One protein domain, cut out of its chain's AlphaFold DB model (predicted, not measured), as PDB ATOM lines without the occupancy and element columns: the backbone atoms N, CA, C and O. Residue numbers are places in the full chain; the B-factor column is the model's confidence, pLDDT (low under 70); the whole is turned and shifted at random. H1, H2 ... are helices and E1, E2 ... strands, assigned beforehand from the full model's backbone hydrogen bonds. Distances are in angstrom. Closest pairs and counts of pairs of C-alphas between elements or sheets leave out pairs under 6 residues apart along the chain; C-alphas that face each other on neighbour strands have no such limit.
ATOM      1  N   GLU A   3      51.218  35.032  43.203       66.44
ATOM      2  CA  GLU A   3      50.872  33.847  42.422       66.44
ATOM      3  C   GLU A   3      50.045  32.934  43.321       66.44
ATOM      4  O   GLU A   3      50.391  32.747  44.491       66.44
ATOM      5  N   ILE A   4      48.933  32.429  42.794       68.44
ATOM      6  CA  ILE A   4      48.114  31.424  43.463       68.44
ATOM      7  C   ILE A   4      48.257  30.158  42.630       68.44
ATOM      8  O   ILE A   4      47.901  30.122  41.451       68.44
ATOM      9  N   ILE A   5      48.844  29.135  43.242       67.62
ATOM     10  CA  ILE A   5      48.955  27.816  42.632       67.62
ATOM     11  C   ILE A   5      47.669  27.087  42.978       67.62
ATOM     12  O   ILE A   5      47.349  26.936  44.155       67.62
ATOM     13  N   ILE A   6      46.929  26.681  41.952       68.31
ATOM     14  CA  ILE A   6      45.700  25.917  42.122       68.31
ATOM     15  C   ILE A   6      45.956  24.535  41.550       68.31
ATOM     16  O   ILE A   6      46.253  24.384  40.360       68.31
ATOM     17  N   TYR A   7      45.836  23.521  42.397       66.06
ATOM     18  CA  TYR A   7      45.873  22.145  41.943       66.06
ATOM     19  C   TYR A   7      44.481  21.740  41.510       66.06
ATOM     20  O   TYR A   7      43.498  22.002  42.207       66.06
ATOM     21  N   PHE A   8      44.391  21.072  40.365       68.56
ATOM     22  CA  PHE A   8      43.135  20.475  39.965       68.56
ATOM     23  C   PHE A   8      43.299  19.070  39.422       68.56
ATOM     24  O   PHE A   8      44.305  18.674  38.830       68.56
ATOM     25  N   ARG A   9      42.251  18.284  39.633       66.12
ATOM     26  CA  ARG A   9      42.134  16.942  39.078       66.12
ATOM     27  C   ARG A   9      41.098  16.978  37.978       66.12
ATOM     28  O   ARG A   9      39.986  17.462  38.185       66.12
ATOM     29  N   LEU A  10      41.473  16.451  36.815       63.81
ATOM     30  CA  LEU A  10      40.534  16.217  35.733       63.81
ATOM     31  C   LEU A  10      39.981  14.802  35.862       63.81
ATOM     32  O   LEU A  10      40.597  13.836  35.405       63.81
ATOM     33  N   LEU A  11      38.788  14.662  36.432       62.75
ATOM     34  CA  LEU A  11      38.109  13.372  36.408       62.75
ATOM     35  C   LEU A  11      37.456  13.171  35.045       62.75
ATOM     36  O   LEU A  11      36.479  13.831  34.706       62.75
ATOM     37  N   ARG A  12      37.983  12.234  34.252       58.03
ATOM     38  CA  ARG A  12      37.329  11.756  33.027       58.03
ATOM     39  C   ARG A  12      36.401  10.586  33.366       58.03
ATOM     40  O   ARG A  12      36.762   9.430  33.150       58.03
ATOM     41  N   ASP A  13      35.201  10.853  33.885       54.91
ATOM     42  CA  ASP A  13      34.165   9.813  33.984       54.91
ATOM     43  C   ASP A  13      33.291   9.853  32.726       54.91
ATOM     44  O   ASP A  13      32.541  10.796  32.496       54.91
ATOM     45  N   TYR A  14      33.325   8.791  31.919       47.19
ATOM     46  CA  TYR A  14      32.485   8.668  30.720       47.19
ATOM     47  C   TYR A  14      30.973   8.786  31.001       47.19
ATOM     48  O   TYR A  14      30.191   8.940  30.066       47.19
ATOM     49  N   ARG A  15      30.545   8.678  32.268       43.22
ATOM     50  CA  ARG A  15      29.149   8.832  32.709       43.22
ATOM     51  C   ARG A  15      28.803  10.247  33.165       43.22
ATOM     52  O   ARG A  15      27.628  10.595  33.117       43.22
ATOM     53  N   HIS A  16      29.784  11.021  33.628       47.72
ATOM     54  CA  HIS A  16      29.567  12.332  34.254       47.72
ATOM     55  C   HIS A  16      30.249  13.486  33.506       47.72
ATOM     56  O   HIS A  16      29.961  14.643  33.787       47.72
ATOM     57  N   GLY A  17      31.073  13.179  32.501       55.03
ATOM     58  CA  GLY A  17      31.877  14.160  31.789       55.03
ATOM     59  C   GLY A  17      33.191  14.446  32.511       55.03
ATOM     60  O   GLY A  17      33.631  13.686  33.374       55.03
ATOM     61  N   SER A  18      33.834  15.528  32.089       61.97
ATOM     62  CA  SER A  18      35.001  16.081  32.765       61.97
ATOM     63  C   SER A  18      34.556  16.901  33.968       61.97
ATOM     64  O   SER A  18      33.700  17.764  33.810       61.97
ATOM     65  N   GLU A  19      35.142  16.654  35.134       64.31
ATOM     66  CA  GLU A  19      34.937  17.451  36.350       64.31
ATOM     67  C   GLU A  19      36.272  18.060  36.785       64.31
ATOM     68  O   GLU A  19      37.308  17.392  36.693       64.31
ATOM     69  N   LEU A  20      36.232  19.325  37.209       66.38
ATOM     70  CA  LEU A  20      37.359  20.035  37.801       66.38
ATOM     71  C   LEU A  20      37.225  19.931  39.323       66.38
ATOM     72  O   LEU A  20      36.286  20.468  39.900       66.38
ATOM     73  N   ILE A  21      38.147  19.227  39.972       67.50
ATOM     74  CA  ILE A  21      38.242  19.228  41.437       67.50
ATOM     75  C   ILE A  21      39.387  20.138  41.810       67.50
ATOM     76  O   ILE A  21      40.479  19.923  41.300       67.50
ATOM     77  N   ILE A  22      39.140  21.100  42.688       67.88
ATOM     78  CA  ILE A  22      40.155  22.021  43.190       67.88
ATOM     79  C   ILE A  22      40.601  21.520  44.552       67.88
ATOM     80  O   ILE A  22      39.763  21.243  45.411       67.88
ATOM     81  N   ASP A  23      41.908  21.351  44.697       65.56
ATOM     82  CA  ASP A  23      42.523  20.840  45.911       65.56
ATOM     83  C   ASP A  23      43.594  21.816  46.400       65.56
ATOM     84  O   ASP A  23      44.399  22.317  45.610       65.56
ATOM     85  N   ASP A  24      43.587  22.079  47.703       62.72
ATOM     86  CA  ASP A  24      44.598  22.902  48.369       62.72
ATOM     87  C   ASP A  24      45.813  22.053  48.789       62.72
ATOM     88  O   ASP A  24      46.852  22.598  49.171       62.72
ATOM     89  N   GLU A  25      45.698  20.720  48.723       59.06
ATOM     90  CA  GLU A  25      46.750  19.776  49.082       59.06
ATOM     91  C   GLU A  25      47.109  18.843  47.906       59.06
ATOM     92  O   GLU A  25      46.290  18.403  47.095       59.06
ATOM     93  N   GLU A  26      48.399  18.535  47.790       54.75
ATOM     94  CA  GLU A  26      48.901  17.499  46.889       54.75
ATOM     95  C   GLU A  26      48.564  16.127  47.505       54.75
ATOM     96  O   GLU A  26      49.375  15.571  48.245       54.75
ATOM     97  N   ASP A  27      47.354  15.584  47.292       56.81
ATOM     98  CA  ASP A  27      47.115  14.186  47.694       56.81
ATOM     99  C   ASP A  27      47.912  13.238  46.787       56.81
ATOM    100  O   ASP A  27      47.734  13.215  45.570       56.81
ATOM    101  N   GLU A  28      48.711  12.364  47.400       52.78
ATOM    102  CA  GLU A  28      49.523  11.331  46.736       52.78
ATOM    103  C   GLU A  28      48.706  10.171  46.100       52.78
ATOM    104  O   GLU A  28      49.267   9.108  45.819       52.78
ATOM    105  N   GLU A  29      47.387  10.293  45.904       56.34
ATOM    106  CA  GLU A  29      46.583   9.206  45.317       56.34
ATOM    107  C   GLU A  29      46.733   9.127  43.783       56.34
ATOM    108  O   GLU A  29      46.925  10.142  43.125       56.34
ATOM    109  N   ASP A  30      46.626   7.907  43.221       52.88
ATOM    110  CA  ASP A  30      46.847   7.496  41.809       52.88
ATOM    111  C   ASP A  30      45.908   8.163  40.755       52.88
ATOM    112  O   ASP A  30      45.410   7.510  39.831       52.88
ATOM    113  N   PHE A  31      45.616   9.454  40.877       54.91
ATOM    114  CA  PHE A  31      44.857  10.241  39.910       54.91
ATOM    115  C   PHE A  31      45.800  11.128  39.089       54.91
ATOM    116  O   PHE A  31      46.822  11.594  39.585       54.91
ATOM    117  N   ASP A  32      45.445  11.390  37.826       59.94
ATOM    118  CA  ASP A  32      46.145  12.369  36.985       59.94
ATOM    119  C   ASP A  32      45.883  13.788  37.541       59.94
ATOM    120  O   ASP A  32      44.932  14.473  37.148       59.94
ATOM    121  N   GLN A  33      46.683  14.204  38.527       62.91
ATOM    122  CA  GLN A  33      46.683  15.561  39.067       62.91
ATOM    123  C   GLN A  33      47.457  16.475  38.115       62.91
ATOM    124  O   GLN A  33      48.559  16.155  37.664       62.91
ATOM    125  N   HIS A  34      46.863  17.618  37.794       70.50
ATOM    126  CA  HIS A  34      47.469  18.634  36.952       70.50
ATOM    127  C   HIS A  34      47.542  19.947  37.735       70.50
ATOM    128  O   HIS A  34      46.612  20.318  38.447       70.50
ATOM    129  N   GLU A  35      48.664  20.646  37.612       71.88
ATOM    130  CA  GLU A  35      48.853  21.960  38.222       71.88
ATOM    131  C   GLU A  35      48.633  23.070  37.191       71.88
ATOM    132  O   GLU A  35      48.958  22.922  36.005       71.88
ATOM    133  N   ILE A  36      48.073  24.187  37.650       75.69
ATOM    134  CA  ILE A  36      48.098  25.460  36.939       75.69
ATOM    135  C   ILE A  36      48.435  26.550  37.934       75.69
ATOM    136  O   ILE A  36      47.899  26.628  39.041       75.69
ATOM    137  N   GLU A  37      49.324  27.423  37.506       76.19
ATOM    138  CA  GLU A  37      49.636  28.636  38.231       76.19
ATOM    139  C   GLU A  37      48.744  29.739  37.663       76.19
ATOM    140  O   GLU A  37      48.792  30.032  36.464       76.19
ATOM    141  N   LEU A  38      47.886  30.318  38.506       79.38
ATOM    142  CA  LEU A  38      47.086  31.480  38.140       79.38
ATOM    143  C   LEU A  38      47.717  32.721  38.762       79.38
ATOM    144  O   LEU A  38      47.848  32.858  39.983       79.38
ATOM    145  N   GLU A  39      48.106  33.661  37.909       72.38
ATOM    146  CA  GLU A  39      48.635  34.931  38.375       72.38
ATOM    147  C   GLU A  39      47.495  35.864  38.775       72.38
ATOM    148  O   GLU A  39      46.551  36.085  38.015       72.38
ATOM    149  N   LYS A  40      47.605  36.498  39.946       69.44
ATOM    150  CA  LYS A  40      46.730  37.618  40.284       69.44
ATOM    151  C   LYS A  40      47.173  38.861  39.522       69.44
ATOM    152  O   LYS A  40      48.090  39.584  39.926       69.44
ATOM    153  N   THR A  41      46.458  39.139  38.450       62.47
ATOM    154  CA  THR A  41      46.761  40.185  37.476       62.47
ATOM    155  C   THR A  41      45.750  41.340  37.551       62.47
ATOM    156  O   THR A  41      45.296  41.858  36.542       62.47
ATOM    157  N   GLY A  42      45.399  41.814  38.757       62.97
ATOM    158  CA  GLY A  42      44.478  42.954  38.891       62.97
ATOM    159  C   GLY A  42      44.264  43.493  40.309       62.97
ATOM    160  O   GLY A  42      44.605  42.845  41.302       62.97
ATOM    161  N   GLU A  43      43.696  44.705  40.388       73.00
ATOM    162  CA  GLU A  43      43.109  45.265  41.622       73.00
ATOM    163  C   GLU A  43      41.646  44.827  41.812       73.00
ATOM    164  O   GLU A  43      41.116  44.941  42.919       73.00
ATOM    165  N   ASP A  44      41.017  44.313  40.752       86.50
ATOM    166  CA  ASP A  44      39.628  43.871  40.743       86.50
ATOM    167  C   ASP A  44      39.371  42.708  41.705       86.50
ATOM    168  O   ASP A  44      40.258  41.937  42.100       86.50
ATOM    169  N   ARG A  45      38.098  42.564  42.068       89.75
ATOM    170  CA  ARG A  45      37.647  41.575  43.042       89.75
ATOM    171  C   ARG A  45      37.764  40.133  42.547       89.75
ATOM    172  O   ARG A  45      38.137  39.265  43.336       89.75
ATOM    173  N   TYR A  46      37.425  39.899  41.289       91.38
ATOM    174  CA  TYR A  46      37.324  38.583  40.681       91.38
ATOM    175  C   TYR A  46      38.153  38.518  39.404       91.38
ATOM    176  O   TYR A  46      38.107  39.431  38.576       91.38
ATOM    177  N   SER A  47      38.869  37.412  39.230       91.06
ATOM    178  CA  SER A  47      39.598  37.095  38.002       91.06
ATOM    179  C   SER A  47      38.976  35.868  37.352       91.06
ATOM    180  O   SER A  47      38.789  34.849  38.003       91.06
ATOM    181  N   LEU A  48      38.650  35.966  36.071       91.94
ATOM    182  CA  LEU A  48      38.142  34.877  35.252       91.94
ATOM    183  C   LEU A  48      39.242  34.415  34.304       91.94
ATOM    184  O   LEU A  48      39.747  35.213  33.514       91.94
ATOM    185  N   TYR A  49      39.539  33.122  34.333       89.31
ATOM    186  CA  TYR A  49      40.528  32.466  33.490       89.31
ATOM    187  C   TYR A  49      39.830  31.465  32.578       89.31
ATOM    188  O   TYR A  49      39.040  30.641  33.034       89.31
ATOM    189  N   ILE A  50      40.126  31.530  31.283       88.75
ATOM    190  CA  ILE A  50      39.788  30.473  30.332       88.75
ATOM    191  C   ILE A  50      41.022  29.600  30.194       88.75
ATOM    192  O   ILE A  50      42.060  30.056  29.712       88.75
ATOM    193  N   VAL A  51      40.893  28.354  30.617       85.94
ATOM    194  CA  VAL A  51      41.983  27.390  30.691       85.94
ATOM    195  C   VAL A  51      41.674  26.227  29.764       85.94
ATOM    196  O   VAL A  51      40.531  25.776  29.726       85.94
ATOM    197  N   ALA A  52      42.659  25.711  29.033       82.19
ATOM    198  CA  ALA A  52      42.480  24.447  28.325       82.19
ATOM    199  C   ALA A  52      43.692  23.516  28.417       82.19
ATOM    200  O   ALA A  52      44.805  23.950  28.723       82.19
ATOM    201  N   SER A  53      43.446  22.226  28.180       76.00
ATOM    202  CA  SER A  53      44.464  21.173  28.124       76.00
ATOM    203  C   SER A  53      44.193  20.201  26.973       76.00
ATOM    204  O   SER A  53      43.068  19.716  26.797       76.00
ATOM    205  N   ASP A  54      45.254  19.875  26.229       67.62
ATOM    206  CA  ASP A  54      45.283  18.957  25.086       67.62
ATOM    207  C   ASP A  54      45.977  17.616  25.403       67.62
ATOM    208  O   ASP A  54      46.629  17.019  24.548       67.62
ATOM    209  N   CYS A  55      45.801  17.093  26.625       58.62
ATOM    210  CA  CYS A  55      46.595  15.983  27.198       58.62
ATOM    211  C   CYS A  55      48.017  16.391  27.637       58.62
ATOM    212  O   CYS A  55      48.864  15.524  27.864       58.62
ATOM    213  N   GLY A  56      48.256  17.696  27.777       65.31
ATOM    214  CA  GLY A  56      49.451  18.310  28.355       65.31
ATOM    215  C   GLY A  56      49.137  19.203  29.569       65.31
ATOM    216  O   GLY A  56      48.027  19.140  30.112       65.31
ATOM    217  N   PRO A  57      50.100  20.033  30.016       71.38
ATOM    218  CA  PRO A  57      49.864  20.997  31.088       71.38
ATOM    219  C   PRO A  57      48.760  21.978  30.693       71.38
ATOM    220  O   PRO A  57      48.577  22.303  29.518       71.38
ATOM    221  N   PHE A  58      48.014  22.446  31.685       78.50
ATOM    222  CA  PHE A  58      46.927  23.378  31.445       78.50
ATOM    223  C   PHE A  58      47.501  24.749  31.101       78.50
ATOM    224  O   PHE A  58      48.460  25.211  31.714       78.50
ATOM    225  N   THR A  59      46.919  25.391  30.094       81.56
ATOM    226  CA  THR A  59      47.353  26.708  29.623       81.56
ATOM    227  C   THR A  59      46.218  27.706  29.782       81.56
ATOM    228  O   THR A  59      45.073  27.414  29.428       81.56
ATOM    229  N   VAL A  60      46.532  28.896  30.293       85.62
ATOM    230  CA  VAL A  60      45.604  30.031  30.320       85.62
ATOM    231  C   VAL A  60      45.574  30.683  28.936       85.62
ATOM    232  O   VAL A  60      46.587  31.173  28.442       85.62
ATOM    233  N   PHE A  61      44.404  30.707  28.302       83.56
ATOM    234  CA  PHE A  61      44.190  31.313  26.981       83.56
ATOM    235  C   PHE A  61      43.716  32.756  27.070       83.56
ATOM    236  O   PHE A  61      43.992  33.573  26.189       83.56
ATOM    237  N   LYS A  62      42.932  33.061  28.103       87.25
ATOM    238  CA  LYS A  62      42.316  34.370  28.264       87.25
ATOM    239  C   LYS A  62      42.046  34.660  29.723       87.25
ATOM    240  O   LYS A  62      41.615  33.783  30.462       87.25
ATOM    241  N   GLU A  63      42.209  35.927  30.072       89.62
ATOM    242  CA  GLU A  63      41.923  36.455  31.397       89.62
ATOM    243  C   GLU A  63      40.959  37.632  31.280       89.62
ATOM    244  O   GLU A  63      40.988  38.396  30.303       89.62
ATOM    245  N   LYS A  64      40.083  37.779  32.269       90.88
ATOM    246  CA  LYS A  64      39.218  38.947  32.403       90.88
ATOM    247  C   LYS A  64      38.907  39.231  33.863       90.88
ATOM    248  O   LYS A  64      38.731  38.307  34.641       90.88
ATOM    249  N   TYR A  65      38.785  40.505  34.205       92.38
ATOM    250  CA  TYR A  65      38.628  40.949  35.587       92.38
ATOM    251  C   TYR A  65      37.276  41.612  35.810       92.38
ATOM    252  O   TYR A  65      36.733  42.255  34.904       92.38
ATOM    253  N   PHE A  66      36.738  41.427  37.013       92.00
ATOM    254  CA  PHE A  66      35.423  41.909  37.409       92.00
ATOM    255  C   PHE A  66      35.426  42.361  38.870       92.00
ATOM    256  O   PHE A  66      35.999  41.708  39.736       92.00
ATOM    257  N   ASP A  67      34.694  43.430  39.169       92.75
ATOM    258  CA  ASP A  67      34.412  43.836  40.552       92.75
ATOM    259  C   ASP A  67      33.261  43.038  41.194       92.75
ATOM    260  O   ASP A  67      33.118  43.023  42.417       92.75
ATOM    261  N   ASP A  68      32.438  42.384  40.373       93.00
ATOM    262  CA  ASP A  68      31.177  41.750  40.759       93.00
ATOM    263  C   ASP A  68      31.115  40.292  40.285       93.00
ATOM    264  O   ASP A  68      31.406  40.000  39.120       93.00
ATOM    265  N   LEU A  69      30.719  39.391  41.187       92.25
ATOM    266  CA  LEU A  69      30.654  37.955  40.919       92.25
ATOM    267  C   LEU A  69      29.559  37.649  39.902       92.25
ATOM    268  O   LEU A  69      29.796  36.885  38.972       92.25
ATOM    269  N   ASP A  70      28.406  38.316  40.010       93.69
ATOM    270  CA  ASP A  70      27.274  38.106  39.102       93.69
ATOM    271  C   ASP A  70      27.677  38.388  37.645       93.69
ATOM    272  O   ASP A  70      27.256  37.698  36.715       93.69
ATOM    273  N   MET A  71      28.528  39.395  37.423       93.81
ATOM    274  CA  MET A  71      29.047  39.712  36.092       93.81
ATOM    275  C   MET A  71      30.053  38.674  35.592       93.81
ATOM    276  O   MET A  71      30.020  38.340  34.405       93.81
ATOM    277  N   ALA A  72      30.913  38.150  36.470       92.69
ATOM    278  CA  ALA A  72      31.831  37.066  36.130       92.69
ATOM    279  C   ALA A  72      31.061  35.783  35.767       92.69
ATOM    280  O   ALA A  72      31.327  35.182  34.729       92.69
ATOM    281  N   GLU A  73      30.039  35.417  36.546       92.75
ATOM    282  CA  GLU A  73      29.172  34.268  36.272       92.75
ATOM    283  C   GLU A  73      28.416  34.420  34.948       92.75
ATOM    284  O   GLU A  73      28.433  33.513  34.112       92.75
ATOM    285  N   LYS A  74      27.797  35.582  34.691       93.31
ATOM    286  CA  LYS A  74      27.128  35.847  33.405       93.31
ATOM    287  C   LYS A  74      28.085  35.740  32.227       93.31
ATOM    288  O   LYS A  74      27.704  35.222  31.179       93.31
ATOM    289  N   TYR A  75      29.322  36.197  32.394       94.06
ATOM    290  CA  TYR A  75      30.356  36.061  31.375       94.06
ATOM    291  C   TYR A  75      30.710  34.589  31.116       94.06
ATOM    292  O   TYR A  75      30.783  34.175  29.959       94.06
ATOM    293  N   SER A  76      30.842  33.776  32.167       92.25
ATOM    294  CA  SER A  76      31.043  32.323  32.061       92.25
ATOM    295  C   SER A  76      29.879  31.627  31.349       92.25
ATOM    296  O   SER A  76      30.086  30.814  30.447       92.25
ATOM    297  N   LEU A  77      28.638  31.978  31.697       91.56
ATOM    298  CA  LEU A  77      27.443  31.441  31.045       91.56
ATOM    299  C   LEU A  77      27.341  31.881  29.583       91.56
ATOM    300  O   LEU A  77      26.922  31.088  28.744       91.56
ATOM    301  N   LYS A  78      27.757  33.110  29.256       93.12
ATOM    302  CA  LYS A  78      27.843  33.594  27.876       93.12
ATOM    303  C   LYS A  78      28.838  32.773  27.061       93.12
ATOM    304  O   LYS A  78      28.475  32.337  25.975       93.12
ATOM    305  N   LEU A  79      30.036  32.508  27.590       90.50
ATOM    306  CA  LEU A  79      31.035  31.655  26.932       90.50
ATOM    307  C   LEU A  79      30.466  30.270  26.604       90.50
ATOM    308  O   LEU A  79      30.564  29.800  25.472       90.50
ATOM    309  N   PHE A  80      29.824  29.635  27.584       88.69
ATOM    310  CA  PHE A  80      29.208  28.325  27.392       88.69
ATOM    311  C   PHE A  80      28.065  28.378  26.370       88.69
ATOM    312  O   PHE A  80      28.024  27.571  25.441       88.69
ATOM    313  N   ALA A  81      27.171  29.359  26.497       89.50
ATOM    314  CA  ALA A  81      26.038  29.544  25.600       89.50
ATOM    315  C   ALA A  81      26.461  29.815  24.157       89.50
ATOM    316  O   ALA A  81      25.864  29.260  23.246       89.50
ATOM    317  N   GLN A  82      27.511  30.608  23.933       89.31
ATOM    318  CA  GLN A  82      28.060  30.837  22.594       89.31
ATOM    319  C   GLN A  82      28.614  29.559  21.953       89.31
ATOM    320  O   GLN A  82      28.664  29.467  20.729       89.31
ATOM    321  N   LYS A  83      29.058  28.585  22.760       85.06
ATOM    322  CA  LYS A  83      29.595  27.315  22.261       85.06
ATOM    323  C   LYS A  83      28.514  26.268  22.007       85.06
ATOM    324  O   LYS A  83      28.622  25.521  21.037       85.06
ATOM    325  N   HIS A  84      27.530  26.187  22.901       82.12
ATOM    326  CA  HIS A  84      26.571  25.078  22.978       82.12
ATOM    327  C   HIS A  84      25.127  25.467  22.664       82.12
ATOM    328  O   HIS A  84      24.247  24.608  22.721       82.12
ATOM    329  N   ASP A  85      24.857  26.747  22.395       85.25
ATOM    330  CA  ASP A  85      23.518  27.312  22.176       85.25
ATOM    331  C   ASP A  85      22.522  27.028  23.330       85.25
ATOM    332  O   ASP A  85      21.302  27.018  23.152       85.25
ATOM    333  N   CYS A  86      23.031  26.786  24.544       85.69
ATOM    334  CA  CYS A  86      22.247  26.497  25.747       85.69
ATOM    335  C   CYS A  86      23.006  26.878  27.027       85.69
ATOM    336  O   CYS A  86      24.155  27.299  26.968       85.69
ATOM    337  N   LEU A  87      22.369  26.754  28.196       85.94
ATOM    338  CA  LEU A  87      23.067  26.881  29.483       85.94
ATOM    339  C   LEU A  87      23.603  25.532  29.991       85.94
ATOM    340  O   LEU A  87      23.051  24.488  29.625       85.94
ATOM    341  N   PRO A  88      24.609  25.549  30.892       78.38
ATOM    342  CA  PRO A  88      25.102  24.349  31.554       78.38
ATOM    343  C   PRO A  88      23.968  23.575  32.222       78.38
ATOM    344  O   PRO A  88      23.064  24.149  32.836       78.38
ATOM    345  N   PHE A  89      24.019  22.252  32.108       72.25
ATOM    346  CA  PHE A  89      23.004  21.367  32.654       72.25
ATOM    347  C   PHE A  89      23.611  20.450  33.706       72.25
ATOM    348  O   PHE A  89      24.434  19.595  33.394       72.25
ATOM    349  N   VAL A  90      23.163  20.583  34.953       64.75
ATOM    350  CA  VAL A  90      23.564  19.668  36.025       64.75
ATOM    351  C   VAL A  90      22.668  18.428  35.985       64.75
ATOM    352  O   VAL A  90      21.447  18.507  36.185       64.75
ATOM    353  N   VAL A  91      23.265  17.260  35.724       55.59
ATOM    354  CA  VAL A  91      22.562  15.968  35.738       55.59
ATOM    355  C   VAL A  91      22.352  15.508  37.184       55.59
ATOM    356  O   VAL A  91      23.140  14.787  37.778       55.59
ATOM    357  N   THR A  92      21.236  15.914  37.764       54.91
ATOM    358  CA  THR A  92      20.615  15.299  38.936       54.91
ATOM    359  C   THR A  92      19.793  14.071  38.518       54.91
ATOM    360  O   THR A  92      19.373  13.939  37.364       54.91
ATOM    361  N   GLY A  93      19.472  13.176  39.458       50.25
ATOM    362  CA  GLY A  93      18.653  11.983  39.179       50.25
ATOM    363  C   GLY A  93      17.281  12.279  38.546       50.25
ATOM    364  O   GLY A  93      16.711  11.424  37.875       50.25
ATOM    365  N   THR A  94      16.750  13.496  38.712       54.06
ATOM    366  CA  THR A  94      15.518  13.952  38.046       54.06
ATOM    367  C   THR A  94      15.793  14.492  36.643       54.06
ATOM    368  O   THR A  94      14.991  14.271  35.739       54.06
ATOM    369  N   THR A  95      16.923  15.170  36.439       52.34
ATOM    370  CA  THR A  95      17.291  15.813  35.173       52.34
ATOM    371  C   THR A  95      17.922  14.846  34.156       52.34
ATOM    372  O   THR A  95      17.795  15.071  32.955       52.34
ATOM    373  N   SER A  96      18.437  13.690  34.591       52.56
ATOM    374  CA  SER A  96      18.820  12.566  33.709       52.56
ATOM    375  C   SER A  96      17.688  12.146  32.751       52.56
ATOM    376  O   SER A  96      17.915  11.981  31.555       52.56
ATOM    377  N   ALA A  97      16.438  12.101  33.227       51.22
ATOM    378  CA  ALA A  97      15.276  11.759  32.398       51.22
ATOM    379  C   ALA A  97      14.902  12.834  31.353       51.22
ATOM    380  O   ALA A  97      14.095  12.572  30.455       51.22
ATOM    381  N   TYR A  98      15.435  14.053  31.491       52.50
ATOM    382  CA  TYR A  98      15.249  15.163  30.553       52.50
ATOM    383  C   TYR A  98      16.378  15.243  29.522       52.50
ATOM    384  O   TYR A  98      16.111  15.643  28.388       52.50
ATOM    385  N   HIS A  99      17.586  14.790  29.876       51.25
ATOM    386  CA  HIS A  99      18.698  14.621  28.940       51.25
ATOM    387  C   HIS A  99      18.330  13.633  27.820       51.25
ATOM    388  O   HIS A  99      18.413  13.976  26.643       51.25
ATOM    389  N   ASP A 100      17.756  12.474  28.168       52.03
ATOM    390  CA  ASP A 100      17.268  11.474  27.197       52.03
ATOM    391  C   ASP A 100      16.136  11.990  26.286       52.03
ATOM    392  O   ASP A 100      15.794  11.373  25.276       52.03
ATOM    393  N   LYS A 101      15.527  13.128  26.646       54.59
ATOM    394  CA  LYS A 101      14.464  13.797  25.884       54.59
ATOM    395  C   LYS A 101      14.936  15.072  25.177       54.59
ATOM    396  O   LYS A 101      14.110  15.726  24.545       54.59
ATOM    397  N   GLY A 102      16.223  15.421  25.272       57.69
ATOM    398  CA  GLY A 102      16.827  16.578  24.605       57.69
ATOM    399  C   GLY A 102      16.367  17.940  25.135       57.69
ATOM    400  O   GLY A 102      16.323  18.902  24.371       57.69
ATOM    401  N   TYR A 103      15.964  18.042  26.408       65.31
ATOM    402  CA  TYR A 103      15.571  19.330  26.987       65.31
ATOM    403  C   TYR A 103      16.785  20.060  27.570       65.31
ATOM    404  O   TYR A 103      17.207  19.772  28.690       65.31
ATOM    405  N   TYR A 104      17.299  21.030  26.818       71.56
ATOM    406  CA  TYR A 104      18.356  21.939  27.258       71.56
ATOM    407  C   TYR A 104      17.747  23.265  27.742       71.56
ATOM    408  O   TYR A 104      16.801  23.763  27.116       71.56
ATOM    409  N   PRO A 105      18.234  23.854  28.852       78.00
ATOM    410  CA  PRO A 105      17.735  25.139  29.318       78.00
ATOM    411  C   PRO A 105      18.001  26.215  28.263       78.00
ATOM    412  O   PRO A 105      19.104  26.312  27.722       78.00
ATOM    413  N   LYS A 106      16.985  27.034  27.983       82.00
ATOM    414  CA  LYS A 106      17.150  28.192  27.103       82.00
ATOM    415  C   LYS A 106      18.068  29.216  27.752       82.00
ATOM    416  O   LYS A 106      17.970  29.449  28.956       82.00
ATOM    417  N   VAL A 107      18.885  29.858  26.925       86.81
ATOM    418  CA  VAL A 107      19.705  30.999  27.324       86.81
ATOM    419  C   VAL A 107      18.778  32.192  27.619       86.81
ATOM    420  O   VAL A 107      17.927  32.514  26.790       86.81
ATOM    421  N   PRO A 108      18.870  32.810  28.805       89.62
ATOM    422  CA  PRO A 108      18.171  34.049  29.129       89.62
ATOM    423  C   PRO A 108      18.547  35.202  28.186       89.62
ATOM    424  O   PRO A 108      19.689  35.296  27.743       89.62
ATOM    425  N   GLU A 109      17.605  36.115  27.929       90.56
ATOM    426  CA  GLU A 109      17.791  37.256  27.009       90.56
ATOM    427  C   GLU A 109      18.940  38.185  27.434       90.56
ATOM    428  O   GLU A 109      19.652  38.734  26.592       90.56
ATOM    429  N   ASP A 110      19.168  38.353  28.737       91.94
ATOM    430  CA  ASP A 110      20.250  39.194  29.249       91.94
ATOM    431  C   ASP A 110      21.637  38.600  28.979       91.94
ATOM    432  O   ASP A 110      22.570  39.366  28.771       91.94
ATOM    433  N   ILE A 111      21.768  37.270  28.906       92.31
ATOM    434  CA  ILE A 111      22.995  36.583  28.468       92.31
ATOM    435  C   ILE A 111      23.078  36.571  26.936       92.31
ATOM    436  O   ILE A 111      24.121  36.877  26.355       92.31
ATOM    437  N   GLU A 112      21.979  36.261  26.247       90.94
ATOM    438  CA  GLU A 112      21.938  36.211  24.780       90.94
ATOM    439  C   GLU A 112      22.354  37.555  24.160       90.94
ATOM    440  O   GLU A 112      23.163  37.584  23.234       90.94
ATOM    441  N   SER A 113      21.900  38.665  24.748       92.25
ATOM    442  CA  SER A 113      22.201  40.032  24.308       92.25
ATOM    443  C   SER A 113      23.603  40.550  24.656       92.25
ATOM    444  O   SER A 113      23.982  41.613  24.161       92.25
ATOM    445  N   MET A 114      24.390  39.832  25.471       92.88
ATOM    446  CA  MET A 114      25.784  40.211  25.735       92.88
ATOM    447  C   MET A 114      26.610  40.182  24.446       92.88
ATOM    448  O   MET A 114      26.375  39.345  23.568       92.88
ATOM    449  N   GLU A 115      27.611  41.060  24.364       93.31
ATOM    450  CA  GLU A 115      28.581  41.044  23.268       93.31
ATOM    451  C   GLU A 115      29.229  39.664  23.134       93.31
ATOM    452  O   GLU A 115      29.460  38.961  24.125       93.31
ATOM    453  N   GLU A 116      29.501  39.268  21.892       90.00
ATOM    454  CA  GLU A 116      30.201  38.021  21.631       90.00
ATOM    455  C   GLU A 116      31.600  38.077  22.231       90.00
ATOM    456  O   GLU A 116      32.379  39.004  21.993       90.00
ATOM    457  N   ILE A 117      31.922  37.064  23.024       89.00
ATOM    458  CA  ILE A 117      33.249  36.926  23.585       89.00
ATOM    459  C   ILE A 117      34.114  36.256  22.531       89.00
ATOM    460  O   ILE A 117      33.822  35.150  22.092       89.00
ATOM    461  N   ASP A 118      35.184  36.937  22.138       85.00
ATOM    462  CA  ASP A 118      36.202  36.356  21.273       85.00
ATOM    463  C   ASP A 118      36.987  35.294  22.055       85.00
ATOM    464  O   ASP A 118      37.792  35.627  22.934       85.00
ATOM    465  N   PHE A 119      36.688  34.021  21.819       77.75
ATOM    466  CA  PHE A 119      37.455  32.898  22.342       77.75
ATOM    467  C   PHE A 119      37.472  31.775  21.307       77.75
ATOM    468  O   PHE A 119      36.436  31.393  20.760       77.75
ATOM    469  N   GLU A 120      38.658  31.244  21.040       71.25
ATOM    470  CA  GLU A 120      38.836  30.121  20.130       71.25
ATOM    471  C   GLU A 120      39.166  28.887  20.966       71.25
ATOM    472  O   GLU A 120      40.230  28.797  21.572       71.25
ATOM    473  N   VAL A 121      38.220  27.949  21.045       64.25
ATOM    474  CA  VAL A 121      38.480  26.639  21.654       64.25
ATOM    475  C   VAL A 121      39.104  25.749  20.602       64.25
ATOM    476  O   VAL A 121      38.461  25.438  19.592       64.25
ATOM    477  N   ILE A 122      40.331  25.313  20.854       63.19
ATOM    478  CA  ILE A 122      41.003  24.335  20.011       63.19
ATOM    479  C   ILE A 122      40.242  23.006  20.125       63.19
ATOM    480  O   ILE A 122      39.900  22.519  21.203       63.19
ATOM    481  N   SER A 123      39.899  22.434  18.972       59.88
ATOM    482  CA  SER A 123      39.139  21.185  18.897       59.88
ATOM    483  C   SER A 123      39.900  20.034  19.563       59.88
ATOM    484  O   SER A 123      41.014  19.725  19.152       59.88
ATOM    485  N   GLY A 124      39.252  19.332  20.498       61.34
ATOM    486  CA  GLY A 124      39.816  18.174  21.206       61.34
ATOM    487  C   GLY A 124      40.387  18.487  22.590       61.34
ATOM    488  O   GLY A 124      40.774  17.557  23.295       61.34
ATOM    489  N   GLU A 125      40.401  19.758  22.993       71.25
ATOM    490  CA  GLU A 125      40.852  20.180  24.318       71.25
ATOM    491  C   GLU A 125      39.704  20.214  25.329       71.25
ATOM    492  O   GLU A 125      38.557  20.538  25.000       71.25
ATOM    493  N   HIS A 126      40.028  19.912  26.585       74.69
ATOM    494  CA  HIS A 126      39.133  20.217  27.693       74.69
ATOM    495  C   HIS A 126      39.319  21.678  28.065       74.69
ATOM    496  O   HIS A 126      40.409  22.067  28.473       74.69
ATOM    497  N   THR A 127      38.263  22.472  27.911       82.44
ATOM    498  CA  THR A 127      38.264  23.895  28.252       82.44
ATOM    499  C   THR A 127      37.432  24.125  29.498       82.44
ATOM    500  O   THR A 127      36.305  23.636  29.599       82.44
ATOM    501  N   PHE A 128      37.980  24.922  30.403       84.38
ATOM    502  CA  PHE A 128      37.409  25.305  31.681       84.38
ATOM    503  C   PHE A 128      37.376  26.822  31.772       84.38
ATOM    504  O   PHE A 128      38.239  27.520  31.236       84.38
ATOM    505  N   VAL A 129      36.378  27.330  32.475       88.50
ATOM    506  CA  VAL A 129      36.335  28.700  32.961       88.50
ATOM    507  C   VAL A 129      36.466  28.632  34.465       88.50
ATOM    508  O   VAL A 129      35.709  27.905  35.096       88.50
ATOM    509  N   ILE A 130      37.408  29.376  35.025       88.69
ATOM    510  CA  ILE A 130      37.668  29.432  36.463       88.69
ATOM    511  C   ILE A 130      37.498  30.879  36.901       88.69
ATOM    512  O   ILE A 130      38.086  31.772  36.296       88.69
ATOM    513  N   VAL A 131      36.708  31.120  37.942       90.25
ATOM    514  CA  VAL A 131      36.545  32.429  38.577       90.25
ATOM    515  C   VAL A 131      37.151  32.378  39.972       90.25
ATOM    516  O   VAL A 131      36.679  31.659  40.853       90.25
ATOM    517  N   LEU A 132      38.180  33.188  40.169       88.69
ATOM    518  CA  LEU A 132      38.930  33.334  41.406       88.69
ATOM    519  C   LEU A 132      38.464  34.579  42.166       88.69
ATOM    520  O   LEU A 132      38.400  35.667  41.590       88.69
ATOM    521  N   ASP A 133      38.195  34.453  43.466       89.31
ATOM    522  CA  ASP A 133      38.064  35.594  44.373       89.31
ATOM    523  C   ASP A 133      39.450  36.041  44.844       89.31
ATOM    524  O   ASP A 133      40.079  35.431  45.708       89.31
ATOM    525  N   ASN A 134      39.905  37.184  44.338       85.88
ATOM    526  CA  ASN A 134      41.251  37.698  44.574       85.88
ATOM    527  C   ASN A 134      41.536  38.123  46.027       85.88
ATOM    528  O   ASN A 134      42.677  38.476  46.337       85.88
ATOM    529  N   LYS A 135      40.537  38.203  46.916       84.81
ATOM    530  CA  LYS A 135      40.762  38.512  48.345       84.81
ATOM    531  C   LYS A 135      40.844  37.264  49.196       84.81
ATOM    532  O   LYS A 135      41.541  37.306  50.205       84.81
ATOM    533  N   TYR A 136      40.040  36.260  48.871       81.25
ATOM    534  CA  TYR A 136      40.024  35.008  49.618       81.25
ATOM    535  C   TYR A 136      40.954  33.961  49.010       81.25
ATOM    536  O   TYR A 136      41.232  32.987  49.691       81.25
ATOM    537  N   GLU A 137      41.486  34.230  47.812       80.12
ATOM    538  CA  GLU A 137      42.398  33.345  47.081       80.12
ATOM    539  C   GLU A 137      41.754  31.979  46.830       80.12
ATOM    540  O   GLU A 137      42.400  30.947  46.919       80.12
ATOM    541  N   ASP A 138      40.454  32.010  46.532       80.88
ATOM    542  CA  ASP A 138      39.593  30.835  46.464       80.88
ATOM    543  C   ASP A 138      38.808  30.839  45.153       80.88
ATOM    544  O   ASP A 138      38.404  31.900  44.653       80.88
ATOM    545  N   VAL A 139      38.589  29.658  44.587       82.94
ATOM    546  CA  VAL A 139      37.769  29.515  43.390       82.94
ATOM    547  C   VAL A 139      36.313  29.483  43.804       82.94
ATOM    548  O   VAL A 139      35.845  28.597  44.510       82.94
ATOM    549  N   VAL A 140      35.574  30.473  43.325       85.50
ATOM    550  CA  VAL A 140      34.170  30.667  43.698       85.50
ATOM    551  C   VAL A 140      33.205  30.146  42.643       85.50
ATOM    552  O   VAL A 140      32.027  29.958  42.933       85.50
ATOM    553  N   TYR A 141      33.693  29.929  41.421       80.25
ATOM    554  CA  TYR A 141      32.901  29.387  40.330       80.25
ATOM    555  C   TYR A 141      33.809  28.753  39.281       80.25
ATOM    556  O   TYR A 141      34.769  29.376  38.826       80.25
ATOM    557  N   ASP A 142      33.464  27.557  38.831       81.06
ATOM    558  CA  ASP A 142      34.092  26.908  37.693       81.06
ATOM    559  C   ASP A 142      33.035  26.378  36.716       81.06
ATOM    560  O   ASP A 142      31.885  26.100  37.067       81.06
ATOM    561  N   LEU A 143      33.403  26.308  35.439       81.75
ATOM    562  CA  LEU A 143      32.525  25.801  34.399       81.75
ATOM    563  C   LEU A 143      33.298  25.087  33.303       81.75
ATOM    564  O   LEU A 143      34.189  25.645  32.668       81.75
ATOM    565  N   VAL A 144      32.867  23.870  33.002       78.62
ATOM    566  CA  VAL A 144      33.402  23.074  31.900       78.62
ATOM    567  C   VAL A 144      32.726  23.483  30.593       78.62
ATOM    568  O   VAL A 144      31.506  23.398  30.458       78.62
ATOM    569  N   ILE A 145      33.520  23.912  29.610       77.19
ATOM    570  CA  ILE A 145      33.060  24.240  28.255       77.19
ATOM    571  C   ILE A 145      33.221  23.039  27.304       77.19
ATOM    572  O   ILE A 145      32.447  22.935  26.361       77.19
ATOM    573  N   CYS A 146      34.146  22.097  27.530       72.44
ATOM    574  CA  CYS A 146      34.306  20.909  26.666       72.44
ATOM    575  C   CYS A 146      34.399  19.609  27.482       72.44
ATOM    576  O   CYS A 146      35.171  19.554  28.442       72.44
ATOM    577  N   PRO A 147      33.655  18.552  27.092       56.66
ATOM    578  CA  PRO A 147      33.826  17.946  25.765       56.66
ATOM    579  C   PRO A 147      32.516  17.656  24.999       56.66
ATOM    580  O   PRO A 147      31.520  17.238  25.587       56.66
TER     581      PRO A 147
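What this domain is: This is residues 3 to 147 of the 148 residues of an uncharacterized protein of marine sediment metagenome (UniProt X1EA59). A strongly twisted sheet of four strands, E5 E4 E6 E7, is covered on one face by the long helix H1, while a smaller, also strongly twisted sheet of three, E2 E1 E3, covers part of the other face with its strands crossed to those of the first. Beyond H1 the chain makes a wide excursion to one side, through the short helices H2 and H3, before it comes back into the large sheet as E6. The printed part has 145 residues, with named elements in the order E1 E2 E3 E4 E5 H1 H2 H3 E6 E7; both sheets are antiparallel and the class is mixed, helices and strands. The whole is compact, with a radius of gyration of the C-alphas of 15.6 A and spans of 43 by 38 by 28 A.

How they stand to each other: In the large sheet E4, residues 46 to 53, and E6, residues 126 to 133, are inner antiparallel neighbours, with N 49 and O 130 2.8 A apart. E5, residues 59 to 66, forms a hairpin with E4, with N 48 and O 64 at 2.7 A, and bends by 55 degrees at residue 62. E7, residues 138 to 144, forms a hairpin with E6, with N 131 and O 141 at 2.8 A. H1, residues 69 to 84, is on this sheet at a height over the sheet of 9.1 A, making two layers, a helix on one face of a sheet. It lies over E4 and E6 and runs along the strands, at 3 degrees to E6 on the local plane; the closest C-alphas of H1 and E6 are those of Ser 76 and Val 129, 6.5 A apart. In the small sheet E1, residues 3 to 13, is the inner strand. It forms a hairpin with E2, residues 17 to 23, with N 17 and O 13 at 2.8 A, and is antiparallel to E3, residues 33 to 39, with N 6 and O 36 at 3.1 A. The two sheets form a sandwich, two sheets face to face, their facing parts 9.6 A centre to centre and their strands at 39 degrees. The closest C-alphas of E2 and E7 are those of Ser 18 and Val 144, 7.2 A apart. H3, residues 109 to 112, touches H1 at residues 74 to 81 alone; their closest C-alphas are those of Lys 78 and Ile 111, 5.7 A apart. H2, residues 96 to 99, is apart from H1 and H3. In H1 every O i to N i+4 pair is within hydrogen-bond range; H2 and H3 are too short for such a pair.

Where its parts are: E6 is 22.7 A long from first to last C-alpha, E4 22.6 A, E5 20.8 A and H1 22.5 A. E1, the longest strand, is 30.5 A long and begins at C-alpha 3, (50.872, 33.847, 42.422). E7 ends at C-alpha 144, (33.402, 23.074, 31.900).

The domain as a whole: The C-alphas of Glu 28 and Ser 113, 45.5 A apart, are the two farthest apart. The printed part has no cut; the links H1 to H2 and H3 to E6 are long. The mean pLDDT of the printed part is 75.2, and 56 residues are under 70, among them residues 3 to 33 and 90 to 103.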